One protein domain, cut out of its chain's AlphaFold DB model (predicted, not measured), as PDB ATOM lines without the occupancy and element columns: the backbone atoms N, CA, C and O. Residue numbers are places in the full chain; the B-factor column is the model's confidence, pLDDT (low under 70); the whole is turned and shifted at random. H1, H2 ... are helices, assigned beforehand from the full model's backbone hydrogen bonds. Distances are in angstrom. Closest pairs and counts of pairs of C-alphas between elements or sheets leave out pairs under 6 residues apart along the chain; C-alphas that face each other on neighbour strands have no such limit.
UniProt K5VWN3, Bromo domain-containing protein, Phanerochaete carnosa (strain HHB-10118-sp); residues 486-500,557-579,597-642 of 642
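AT A GLANCE: This is residues 486 to 500, 557 to 579 and 597 to 642 of the 642 residues of the protein "Bromo domain-containing protein" of Phanerochaete carnosa (strain HHB-10118-sp) (UniProt K5VWN3). Two helices, H3 and the shorter H4, run side by side in opposite directions, and short H1 crosses H4 about perpendicularly while the one-turn H2 packs on H3. From the end of H4 a long stretch with no named element, residues 612 to 642, loops away on the side of H4 away from H3, and a short parallel pairing ties residues 622 to 623 to residues 637 to 638. The printed part has 84 residues with four named helices, in the order H1, H2, H3, H4, and no named strand; the class is all helix, with 47 residues in named elements. The whole is only just loose, close to compact, with a radius of gyration of the C-alphas of 14.6 A, and it spans 43 by 32 by 21 A.

HOW THE PARTS SIT: H1, residues 488 to 494, touches H4, residues 598 to 611, and their lines are about perpendicular at 86 degrees. Their closest C-alphas are those of Ala 492 and Leu 605, 4.8 A apart, and H4 touches H1 with residues 605 to 609 alone. H2, residues 497 to 500, is close to H1 but not clearly touching it, with the closest C-alphas, those of Asp 493 and Lys 499, 7.8 A apart. H2 touches H3, residues 558 to 579, of which residues 560 to 567 alone touch H2; the closest C-alphas, those of Gly 498 and Ala 564, are 5.2 A apart. H3 and H4 touch, with the closest C-alphas, those of Ser 568 and Leu 603, 6.1 A apart. They run opposite ways at a shallow tilt of 32 degrees. H1 and H3 are apart. In H3 and H4 every O i to N i+4 pair is within hydrogen-bond range; in H1 it is 1 of 3, beside 3 of 4 O i to N i+3 pairs, and H2 is too short for an O i to N i+4 pair.

IN THESE COORDINATES: H1 begins at C-alpha 488, at (111.277, 89.925, 104.687), and has 7 residues. A tight link of 2 residues joins it to H2, which has 4 residues. H3, with 22 residues the longest helix, measures 31.9 A from first to last C-alpha and begins at C-alpha 558, at (93.562, 75.679, 96.493). H4 measures 19.8 A and ends at C-alpha 611, at (106.654, 82.039, 95.776).

THE WHOLE: The two C-alphas farthest apart, those of Glu 559 and Ala 642, are 44.7 A apart. Residues 501 to 556 are not printed, and C-alphas 500 and 557 are 13.5 A apart across that cut. Residues 580 to 596 are not printed either, and C-alphas 579 and 597 are 12.5 A apart. The mean pLDDT of the printed part is 81.5, and residues 639 to 642, which end the chain, are under 70.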
ATOM      1  N   ALA A 486     116.843  90.187 104.189       76.50
ATOM      2  CA  ALA A 486     116.740  88.774 104.571       76.50
ATOM      3  C   ALA A 486     115.557  88.476 105.523       76.50
ATOM      4  O   ALA A 486     114.968  87.396 105.485       76.50
ATOM      5  N   ASN A 487     115.161  89.448 106.355       80.62
ATOM      6  CA  ASN A 487     114.051  89.305 107.303       80.62
ATOM      7  C   ASN A 487     112.663  89.353 106.639       80.62
ATOM      8  O   ASN A 487     111.671  88.968 107.262       80.62
ATOM      9  N   GLU A 488     112.559  89.819 105.393       82.00
ATOM     10  CA  GLU A 488     111.277  89.925 104.687       82.00
ATOM     11  C   GLU A 488     110.673  88.565 104.351       82.00
ATOM     12  O   GLU A 488     109.455  88.454 104.272       82.00
ATOM     13  N   LEU A 489     111.493  87.515 104.256       79.06
ATOM     14  CA  LEU A 489     111.007  86.152 104.047       79.06
ATOM     15  C   LEU A 489     110.127  85.653 105.209       79.06
ATOM     16  O   LEU A 489     109.250  84.815 105.006       79.06
ATOM     17  N   PHE A 490     110.350  86.174 106.419       80.50
ATOM     18  CA  PHE A 490     109.509  85.897 107.585       80.50
ATOM     19  C   PHE A 490     108.331  86.871 107.675       80.50
ATOM     20  O   PHE A 490     107.208  86.444 107.916       80.50
ATOM     21  N   LYS A 491     108.564  88.165 107.410       82.25
ATOM     22  CA  LYS A 491     107.505  89.195 107.436       82.25
ATOM     23  C   LYS A 491     106.432  88.973 106.361       82.25
ATOM     24  O   LYS A 491     105.286  89.365 106.552       82.25
ATOM     25  N   ALA A 492     106.783  88.348 105.236       82.12
ATOM     26  CA  ALA A 492     105.861  88.095 104.132       82.12
ATOM     27  C   ALA A 492     104.685  87.183 104.515       82.12
ATOM     28  O   ALA A 492     103.589  87.379 103.999       82.12
ATOM     29  N   ASP A 493     104.879  86.230 105.433       80.62
ATOM     30  CA  ASP A 493     103.789  85.361 105.897       80.62
ATOM     31  C   ASP A 493     102.797  86.103 106.808       80.62
ATOM     32  O   ASP A 493     101.624  85.732 106.879       80.62
ATOM     33  N   ASP A 494     103.234  87.174 107.478       80.44
ATOM     34  CA  ASP A 494     102.362  87.997 108.317       80.44
ATOM     35  C   ASP A 494     101.494  88.956 107.502       80.44
ATOM     36  O   ASP A 494     100.338  89.185 107.859       80.44
ATOM     37  N   GLU A 495     102.022  89.481 106.394       80.50
ATOM     38  CA  GLU A 495     101.307  90.388 105.485       80.50
ATOM     39  C   GLU A 495     100.553  89.644 104.352       80.50
ATOM     40  O   GLU A 495      99.991  90.278 103.454       80.50
ATOM     41  N   TRP A 496     100.519  88.305 104.381       86.12
ATOM     42  CA  TRP A 496      99.915  87.473 103.336       86.12
ATOM     43  C   TRP A 496      98.387  87.612 103.271       86.12
ATOM     44  O   TRP A 496      97.674  87.393 104.252       86.12
ATOM     45  N   ALA A 497      97.852  87.885 102.077       85.00
ATOM     46  CA  ALA A 497      96.409  88.030 101.871       85.00
ATOM     47  C   ALA A 497      95.628  86.726 102.119       85.00
ATOM     48  O   ALA A 497      94.476  86.772 102.554       85.00
ATOM     49  N   GLY A 498      96.253  85.563 101.893       83.19
ATOM     50  CA  GLY A 498      95.630  84.265 102.165       83.19
ATOM     51  C   GLY A 498      95.395  84.009 103.656       83.19
ATOM     52  O   GLY A 498      94.414  83.360 104.010       83.19
ATOM     53  N   LYS A 499      96.212  84.597 104.542       84.81
ATOM     54  CA  LYS A 499      96.027  84.522 106.001       84.81
ATOM     55  C   LYS A 499      94.740  85.225 106.433       84.81
ATOM     56  O   LYS A 499      93.955  84.649 107.179       84.81
ATOM     57  N   ALA A 500      94.485  86.420 105.895       84.31
ATOM     58  CA  ALA A 500      93.253  87.163 106.159       84.31
ATOM     59  C   ALA A 500      92.005  86.399 105.678       84.31
ATOM     60  O   ALA A 500      91.022  86.306 106.407       84.31
ATOM     61  N   THR A 557      94.326  75.584 101.337       80.06
ATOM     62  CA  THR A 557      93.500  75.013 100.266       80.06
ATOM     63  C   THR A 557      93.776  75.718  98.943       80.06
ATOM     64  O   THR A 557      94.231  76.861  98.920       80.06
ATOM     65  N   ALA A 558      93.445  75.071  97.822       83.12
ATOM     66  CA  ALA A 558      93.562  75.679  96.493       83.12
ATOM     67  C   ALA A 558      92.835  77.039  96.405       83.12
ATOM     68  O   ALA A 558      93.356  77.981  95.815       83.12
ATOM     69  N   GLU A 559      91.693  77.166  97.085       84.19
ATOM     70  CA  GLU A 559      90.902  78.400  97.158       84.19
ATOM     71  C   GLU A 559      91.661  79.558  97.826       84.19
ATOM     72  O   GLU A 559      91.552  80.704  97.398       84.19
ATOM     73  N   THR A 560      92.467  79.276  98.857       86.44
ATOM     74  CA  THR A 560      93.264  80.308  99.549       86.44
ATOM     75  C   THR A 560      94.367  80.873  98.657       86.44
ATOM     76  O   THR A 560      94.643  82.075  98.685       86.44
ATOM     77  N   LEU A 561      94.967  80.014  97.829       86.12
ATOM     78  CA  LEU A 561      95.997  80.398  96.866       86.12
ATOM     79  C   LEU A 561      95.382  81.183  95.706       86.12
ATOM     80  O   LEU A 561      95.929  82.209  95.305       86.12
ATOM     81  N   GLU A 562      94.223  80.748  95.210       88.38
ATOM     82  CA  GLU A 562      93.470  81.453  94.171       88.38
ATOM     83  C   GLU A 562      93.034  82.849  94.635       88.38
ATOM     84  O   GLU A 562      93.224  83.828  93.910       88.38
ATOM     85  N   TYR A 563      92.542  82.981  95.871       89.62
ATOM     86  CA  TYR A 563      92.217  84.280  96.457       89.62
ATOM     87  C   TYR A 563      93.443  85.200  96.535       89.62
ATOM     88  O   TYR A 563      93.385  86.353  96.104       89.62
ATOM     89  N   ALA A 564      94.576  84.699  97.036       89.00
ATOM     90  CA  ALA A 564      95.806  85.482  97.136       89.00
ATOM     91  C   ALA A 564      96.353  85.905  95.757       89.00
ATOM     92  O   ALA A 564      96.883  87.016  95.627       89.00
ATOM     93  N   LEU A 565      96.190  85.063  94.729       88.56
ATOM     94  CA  LEU A 565      96.526  85.385  93.338       88.56
ATOM     95  C   LEU A 565      95.606  86.469  92.769       88.56
ATOM     96  O   LEU A 565      96.104  87.462  92.237       88.56
ATOM     97  N   ASN A 566      94.291  86.339  92.936       91.31
ATOM     98  CA  ASN A 566      93.320  87.341  92.484       91.31
ATOM     99  C   ASN A 566      93.534  88.689  93.182       91.31
ATOM    100  O   ASN A 566      93.591  89.727  92.524       91.31
ATOM    101  N   PHE A 567      93.789  88.674  94.491       91.56
ATOM    102  CA  PHE A 567      94.149  89.871  95.247       91.56
ATOM    103  C   PHE A 567      95.413  90.544  94.687       91.56
ATOM    104  O   PHE A 567      95.472  91.768  94.549       91.56
ATOM    105  N   SER A 568      96.427  89.753  94.318       90.12
ATOM    106  CA  SER A 568      97.638  90.279  93.678       90.12
ATOM    107  C   SER A 568      97.351  90.882  92.293       90.12
ATOM    108  O   SER A 568      97.861  91.959  91.984       90.12
ATOM    109  N   ALA A 569      96.478  90.262  91.493       90.50
ATOM    110  CA  ALA A 569      96.075  90.759  90.177       90.50
ATOM    111  C   ALA A 569      95.301  92.087  90.262       90.50
ATOM    112  O   ALA A 569      95.522  93.003  89.457       90.50
ATOM    113  N   ASP A 570      94.449  92.236  91.275       91.56
ATOM    114  CA  ASP A 570      93.739  93.482  91.554       91.56
ATOM    115  C   ASP A 570      94.703  94.603  91.954       91.56
ATOM    116  O   ASP A 570      94.577  95.725  91.455       91.56
ATOM    117  N   LEU A 571      95.712  94.309  92.785       90.25
ATOM    118  CA  LEU A 571      96.760  95.274  93.139       90.25
ATOM    119  C   LEU A 571      97.581  95.717  91.917       90.25
ATOM    120  O   LEU A 571      97.827  96.913  91.760       90.25
ATOM    121  N   ILE A 572      97.945  94.795  91.016       90.31
ATOM    122  CA  ILE A 572      98.620  95.133  89.745       90.31
ATOM    123  C   ILE A 572      97.744  96.079  88.918       90.31
ATOM    124  O   ILE A 572      98.217  97.090  88.396       90.31
ATOM    125  N   THR A 573      96.449  95.779  88.827       89.75
ATOM    126  CA  THR A 573      95.489  96.592  88.071       89.75
ATOM    127  C   THR A 573      95.333  97.991  88.674       89.75
ATOM    128  O   THR A 573      95.186  98.968  87.936       89.75
ATOM    129  N   GLN A 574      95.379  98.112  90.001       87.94
ATOM    130  CA  GLN A 574      95.329  99.397  90.704       87.94
ATOM    131  C   GLN A 574      96.596 100.229  90.473       87.94
ATOM    132  O   GLN A 574      96.480 101.411  90.144       87.94
ATOM    133  N   LEU A 575      97.783  99.620  90.560       87.19
ATOM    134  CA  LEU A 575      99.055 100.292  90.263       87.19
ATOM    135  C   LEU A 575      99.107 100.768  88.803       87.19
ATOM    136  O   LEU A 575      99.363 101.941  88.544       87.19
ATOM    137  N   ALA A 576      98.713  99.919  87.849       87.00
ATOM    138  CA  ALA A 576      98.676 100.278  86.431       87.00
ATOM    139  C   ALA A 576      97.666 101.397  86.097       87.00
ATOM    140  O   ALA A 576      97.832 102.119  85.111       87.00
ATOM    141  N   LYS A 577      96.589 101.540  86.884       85.56
ATOM    142  CA  LYS A 577      95.643 102.664  86.763       85.56
ATOM    143  C   LYS A 577      96.221 103.956  87.345       85.56
ATOM    144  O   LYS A 577      95.992 105.010  86.756       85.56
ATOM    145  N   ARG A 578      96.975 103.870  88.444       77.62
ATOM    146  CA  ARG A 578      97.633 105.009  89.101       77.62
ATOM    147  C   ARG A 578      98.750 105.604  88.240       77.62
ATOM    148  O   ARG A 578      98.766 106.813  88.027       77.62
ATOM    149  N   ASP A 579      99.567 104.762  87.610       71.88
ATOM    150  CA  ASP A 579     100.606 105.210  86.669       71.88
ATOM    151  C   ASP A 579     100.025 105.963  85.458       71.88
ATOM    152  O   ASP A 579     100.649 106.869  84.907       71.88
ATOM    153  N   ASP A 597     106.910 102.368  97.916       82.81
ATOM    154  CA  ASP A 597     105.480 102.680  97.879       82.81
ATOM    155  C   ASP A 597     104.669 101.593  98.623       82.81
ATOM    156  O   ASP A 597     104.873 100.397  98.382       82.81
ATOM    157  N   PRO A 598     103.725 101.947  99.515       83.44
ATOM    158  CA  PRO A 598     103.100 100.987 100.429       83.44
ATOM    159  C   PRO A 598     102.281  99.908  99.706       83.44
ATOM    160  O   PRO A 598     102.243  98.756 100.140       83.44
ATOM    161  N   LEU A 599     101.656 100.253  98.575       83.69
ATOM    162  CA  LEU A 599     100.928  99.297  97.730       83.69
ATOM    163  C   LEU A 599     101.877  98.339  97.002       83.69
ATOM    164  O   LEU A 599     101.579  97.149  96.885       83.69
ATOM    165  N   LEU A 600     103.028  98.843  96.553       85.56
ATOM    166  CA  LEU A 600     104.041  98.057  95.856       85.56
ATOM    167  C   LEU A 600     104.746  97.098  96.822       85.56
ATOM    168  O   LEU A 600     104.910  95.920  96.505       85.56
ATOM    169  N   ARG A 601     105.037  97.553  98.046       85.88
ATOM    170  CA  ARG A 601     105.516  96.700  99.140       85.88
ATOM    171  C   ARG A 601     104.525  95.578  99.460       85.88
ATOM    172  O   ARG A 601     104.931  94.421  99.541       85.88
ATOM    173  N   LYS A 602     103.233  95.895  99.596       86.19
ATOM    174  CA  LYS A 602     102.188  94.898  99.886       86.19
ATOM    175  C   LYS A 602     102.069  93.850  98.777       86.19
ATOM    176  O   LYS A 602     101.960  92.659  99.060       86.19
ATOM    177  N   LEU A 603     102.131  94.279  97.516       88.25
ATOM    178  CA  LEU A 603     102.144  93.377  96.367       88.25
ATOM    179  C   LEU A 603     103.377  92.466  96.378       88.25
ATOM    180  O   LEU A 603     103.238  91.254  96.229       88.25
ATOM    181  N   ARG A 604     104.568  93.030  96.606       89.12
ATOM    182  CA  ARG A 604     105.832  92.285  96.644       89.12
ATOM    183  C   ARG A 604     105.835  91.221  97.739       89.12
ATOM    184  O   ARG A 604     106.176  90.077  97.458       89.12
ATOM    185  N   LEU A 605     105.420  91.571  98.956       87.69
ATOM    186  CA  LEU A 605     105.372  90.634 100.083       87.69
ATOM    187  C   LEU A 605     104.325  89.531  99.868       87.69
ATOM    188  O   LEU A 605     104.604  88.364 100.138       87.69
ATOM    189  N   ASN A 606     103.172  89.860  99.281       88.94
ATOM    190  CA  ASN A 606     102.171  88.858  98.916       88.94
ATOM    191  C   ASN A 606     102.702  87.893  97.833       88.94
ATOM    192  O   ASN A 606     102.565  86.679  97.970       88.94
ATOM    193  N   LEU A 607     103.391  88.391  96.801       88.50
ATOM    194  CA  LEU A 607     104.035  87.538  95.791       88.50
ATOM    195  C   LEU A 607     105.175  86.691  96.375       88.50
ATOM    196  O   LEU A 607     105.317  85.528  96.001       88.50
ATOM    197  N   LEU A 608     105.947  87.228  97.324       88.25
ATOM    198  CA  LEU A 608     107.010  86.496  98.015       88.25
ATOM    199  C   LEU A 608     106.447  85.334  98.847       88.25
ATOM    200  O   LEU A 608     106.971  84.222  98.795       88.25
ATOM    201  N   SER A 609     105.340  85.562  99.559       87.44
ATOM    202  CA  SER A 609     104.649  84.510 100.318       87.44
ATOM    203  C   SER A 609     104.075  83.408  99.411       87.44
ATOM    204  O   SER A 609     104.130  82.230  99.768       87.44
ATOM    205  N   LEU A 610     103.596  83.752  98.208       86.81
ATOM    206  CA  LEU A 610     103.160  82.778  97.202       86.81
ATOM    207  C   LEU A 610     104.344  81.998  96.618       86.81
ATOM    208  O   LEU A 610     104.269  80.779  96.481       86.81
ATOM    209  N   ALA A 611     105.458  82.673  96.323       85.44
ATOM    210  CA  ALA A 611     106.654  82.039  95.776       85.44
ATOM    211  C   ALA A 611     107.295  81.043  96.761       85.44
ATOM    212  O   ALA A 611     107.736  79.974  96.345       85.44
ATOM    213  N   LYS A 612     107.256  81.330  98.070       84.69
ATOM    214  CA  LYS A 612     107.715  80.419  99.137       84.69
ATOM    215  C   LYS A 612     106.992  79.062  99.140       84.69
ATOM    216  O   LYS A 612     107.542  78.081  99.631       84.69
ATOM    217  N   ARG A 613     105.767  79.003  98.610       83.31
ATOM    218  CA  ARG A 613     104.925  77.795  98.552       83.31
ATOM    219  C   ARG A 613     105.139  76.977  97.273       83.31
ATOM    220  O   ARG A 613     104.550  75.909  97.125       83.31
ATOM    221  N   ALA A 614     105.978  77.453  96.351       80.50
ATOM    222  CA  ALA A 614     106.385  76.684  95.183       80.50
ATOM    223  C   ALA A 614     107.382  75.570  95.574       80.50
ATOM    224  O   ALA A 614     108.169  75.744  96.507       80.50
ATOM    225  N   PRO A 615     107.396  74.426  94.864       80.62
ATOM    226  CA  PRO A 615     108.384  73.376  95.103       80.62
ATOM    227  C   PRO A 615     109.808  73.896  94.853       80.62
ATOM    228  O   PRO A 615     110.038  74.645  93.905       80.62
ATOM    229  N   LEU A 616     110.767  73.463  95.679       74.81
ATOM    230  CA  LEU A 616     112.148  73.971  95.682       74.81
ATOM    231  C   LEU A 616     112.843  73.862  94.313       74.81
ATOM    232  O   LEU A 616     113.604  74.751  93.941       74.81
ATOM    233  N   ASP A 617     112.515  72.836  93.524       73.38
ATOM    234  CA  ASP A 617     113.062  72.613  92.177       73.38
ATOM    235  C   ASP A 617     112.644  73.684  91.154       73.38
ATOM    236  O   ASP A 617     113.223  73.789  90.070       73.38
ATOM    237  N   LYS A 618     111.609  74.469  91.469       77.12
ATOM    238  CA  LYS A 618     111.082  75.543  90.619       77.12
ATOM    239  C   LYS A 618     111.619  76.917  90.990       77.12
ATOM    240  O   LYS A 618     111.296  77.874  90.294       77.12
ATOM    241  N   ILE A 619     112.412  77.037  92.049       80.25
ATOM    242  CA  ILE A 619     112.931  78.312  92.547       80.25
ATOM    243  C   ILE A 619     114.339  78.542  91.980       80.25
ATOM    244  O   ILE A 619     115.156  77.620  91.915       80.25
ATOM    245  N   SER A 620     114.634  79.767  91.535       82.00
ATOM    246  CA  SER A 620     115.984  80.141  91.099       82.00
ATOM    247  C   SER A 620     116.970  80.069  92.273       82.00
ATOM    248  O   SER A 620     116.602  80.217  93.437       82.00
ATOM    249  N   ARG A 621     118.256  79.837  91.991       80.31
ATOM    250  CA  ARG A 621     119.259  79.845  93.062       80.31
ATOM    251  C   ARG A 621     119.396  81.265  93.618       80.31
ATOM    252  O   ARG A 621     119.618  82.202  92.854       80.31
ATOM    253  N   LEU A 622     119.291  81.409  94.935       80.31
ATOM    254  CA  LEU A 622     119.273  82.702  95.617       80.31
ATOM    255  C   LEU A 622     120.669  83.141  96.089       80.31
ATOM    256  O   LEU A 622     121.442  82.300  96.536       80.31
ATOM    257  N   PRO A 623     121.013  84.439  96.070       82.06
ATOM    258  CA  PRO A 623     122.234  84.931  96.712       82.06
ATOM    259  C   PRO A 623     122.229  84.626  98.216       82.06
ATOM    260  O   PRO A 623     121.215  84.850  98.883       82.06
ATOM    261  N   SER A 624     123.351  84.161  98.776       76.50
ATOM    262  CA  SER A 624     123.437  83.830 100.211       76.50
ATOM    263  C   SER A 624     123.116  85.008 101.139       76.50
ATOM    264  O   SER A 624     122.637  84.796 102.252       76.50
ATOM    265  N   ASP A 625     123.339  86.242 100.686       79.19
ATOM    266  CA  ASP A 625     123.153  87.469 101.473       79.19
ATOM    267  C   ASP A 625     121.673  87.802 101.712       79.19
ATOM    268  O   ASP A 625     121.321  88.406 102.724       79.19
ATOM    269  N   LEU A 626     120.794  87.357 100.809       78.06
ATOM    270  CA  LEU A 626     119.344  87.564 100.891       78.06
ATOM    271  C   LEU A 626     118.630  86.451 101.671       78.06
ATOM    272  O   LEU A 626     117.430  86.544 101.925       78.06
ATOM    273  N   VAL A 627     119.357  85.400 102.065       76.69
ATOM    274  CA  VAL A 627     118.814  84.237 102.770       76.69
ATOM    275  C   VAL A 627     119.345  84.202 104.210       76.69
ATOM    276  O   VAL A 627     120.562  84.105 104.410       76.69
ATOM    277  N   PRO A 628     118.462  84.225 105.230       80.00
ATOM    278  CA  PRO A 628     118.844  84.051 106.630       80.00
ATOM    279  C   PRO A 628     119.663  82.775 106.861       80.00
ATOM    280  O   PRO A 628     119.322  81.712 106.341       80.00
ATOM    281  N   GLU A 629     120.706  82.856 107.692       75.75
ATOM    282  CA  GLU A 629     121.656  81.755 107.938       75.75
ATOM    283  C   GLU A 629     120.976  80.432 108.320       75.75
ATOM    284  O   GLU A 629     121.392  79.364 107.870       75.75
ATOM    285  N   ALA A 630     119.876  80.507 109.073       75.19
ATOM    286  CA  ALA A 630     119.128  79.353 109.560       75.19
ATOM    287  C   ALA A 630     118.531  78.466 108.451       75.19
ATOM    288  O   ALA A 630     118.323  77.283 108.694       75.19
ATOM    289  N   ILE A 631     118.266  78.992 107.250       78.94
ATOM    290  CA  ILE A 631     117.564  78.260 106.175       78.94
ATOM    291  C   ILE A 631     118.411  78.051 104.910       78.94
ATOM    292  O   ILE A 631     117.946  77.439 103.948       78.94
ATOM    293  N   ARG A 632     119.681  78.484 104.923       76.00
ATOM    294  CA  ARG A 632     120.626  78.306 103.801       76.00
ATOM    295  C   ARG A 632     120.891  76.838 103.440       76.00
ATOM    296  O   ARG A 632     121.307  76.554 102.330       76.00
ATOM    297  N   HIS A 633     120.637  75.906 104.360       73.81
ATOM    298  CA  HIS A 633     120.794  74.467 104.126       73.81
ATOM    299  C   HIS A 633     119.602  73.823 103.391       73.81
ATOM    300  O   HIS A 633     119.711  72.683 102.947       73.81
ATOM    301  N   ILE A 634     118.472  74.532 103.277       75.88
ATOM    302  CA  ILE A 634     117.224  74.044 102.661       75.88
ATOM    303  C   ILE A 634     117.013  74.689 101.286       75.88
ATOM    304  O   ILE A 634     116.511  74.053 100.364       75.88
ATOM    305  N   VAL A 635     117.392  75.962 101.146       72.38
ATOM    306  CA  VAL A 635     117.173  76.761  99.936       72.38
ATOM    307  C   VAL A 635     118.415  76.707  99.034       72.38
ATOM    308  O   VAL A 635     119.521  76.897  99.537       72.38
ATOM    309  N   PRO A 636     118.280  76.501  97.710       72.25
ATOM    310  CA  PRO A 636     119.426  76.507  96.806       72.25
ATOM    311  C   PRO A 636     120.074  77.900  96.750       72.25
ATOM    312  O   PRO A 636     119.478  78.834  96.213       72.25
ATOM    313  N   THR A 637     121.298  78.051  97.270       77.38
ATOM    314  CA  THR A 637     122.028  79.331  97.274       77.38
ATOM    315  C   THR A 637     123.171  79.393  96.254       77.38
ATOM    316  O   THR A 637     123.790  78.380  95.932       77.38
ATOM    317  N   ILE A 638     123.473  80.594  95.756       79.12
ATOM    318  CA  ILE A 638     124.690  80.943  95.010       79.12
ATOM    319  C   ILE A 638     125.635  81.641  95.994       79.12
ATOM    320  O   ILE A 638     125.230  82.602  96.651       79.12
ATOM    321  N   GLU A 639     126.873  81.159  96.112       67.75
ATOM    322  CA  GLU A 639     127.916  81.871  96.858       67.75
ATOM    323  C   GLU A 639     128.288  83.165  96.112       67.75
ATOM    324  O   GLU A 639     128.387  83.145  94.880       67.75
ATOM    325  N   PRO A 640     128.470  84.301  96.808       59.16
ATOM    326  CA  PRO A 640     128.853  85.547  96.166       59.16
ATOM    327  C   PRO A 640     130.205  85.350  95.476       59.16
ATOM    328  O   PRO A 640     131.142  84.813  96.069       59.16
ATOM    329  N   ALA A 641     130.293  85.748  94.205       52.59
ATOM    330  CA  ALA A 641     131.558  85.751  93.485       52.59
ATOM    331  C   ALA A 641     132.554  86.639  94.255       52.59
ATOM    332  O   ALA A 641     132.251  87.803  94.518       52.59
ATOM    333  N   ALA A 642     133.680  86.042  94.655       37.03
ATOM    334  CA  ALA A 642     134.747  86.680  95.425       37.03
ATOM    335  C   ALA A 642     135.393  87.869  94.704       37.03
ATOM    336  O   ALA A 642     135.510  87.814  93.454       37.03
TER     337      ALA A 642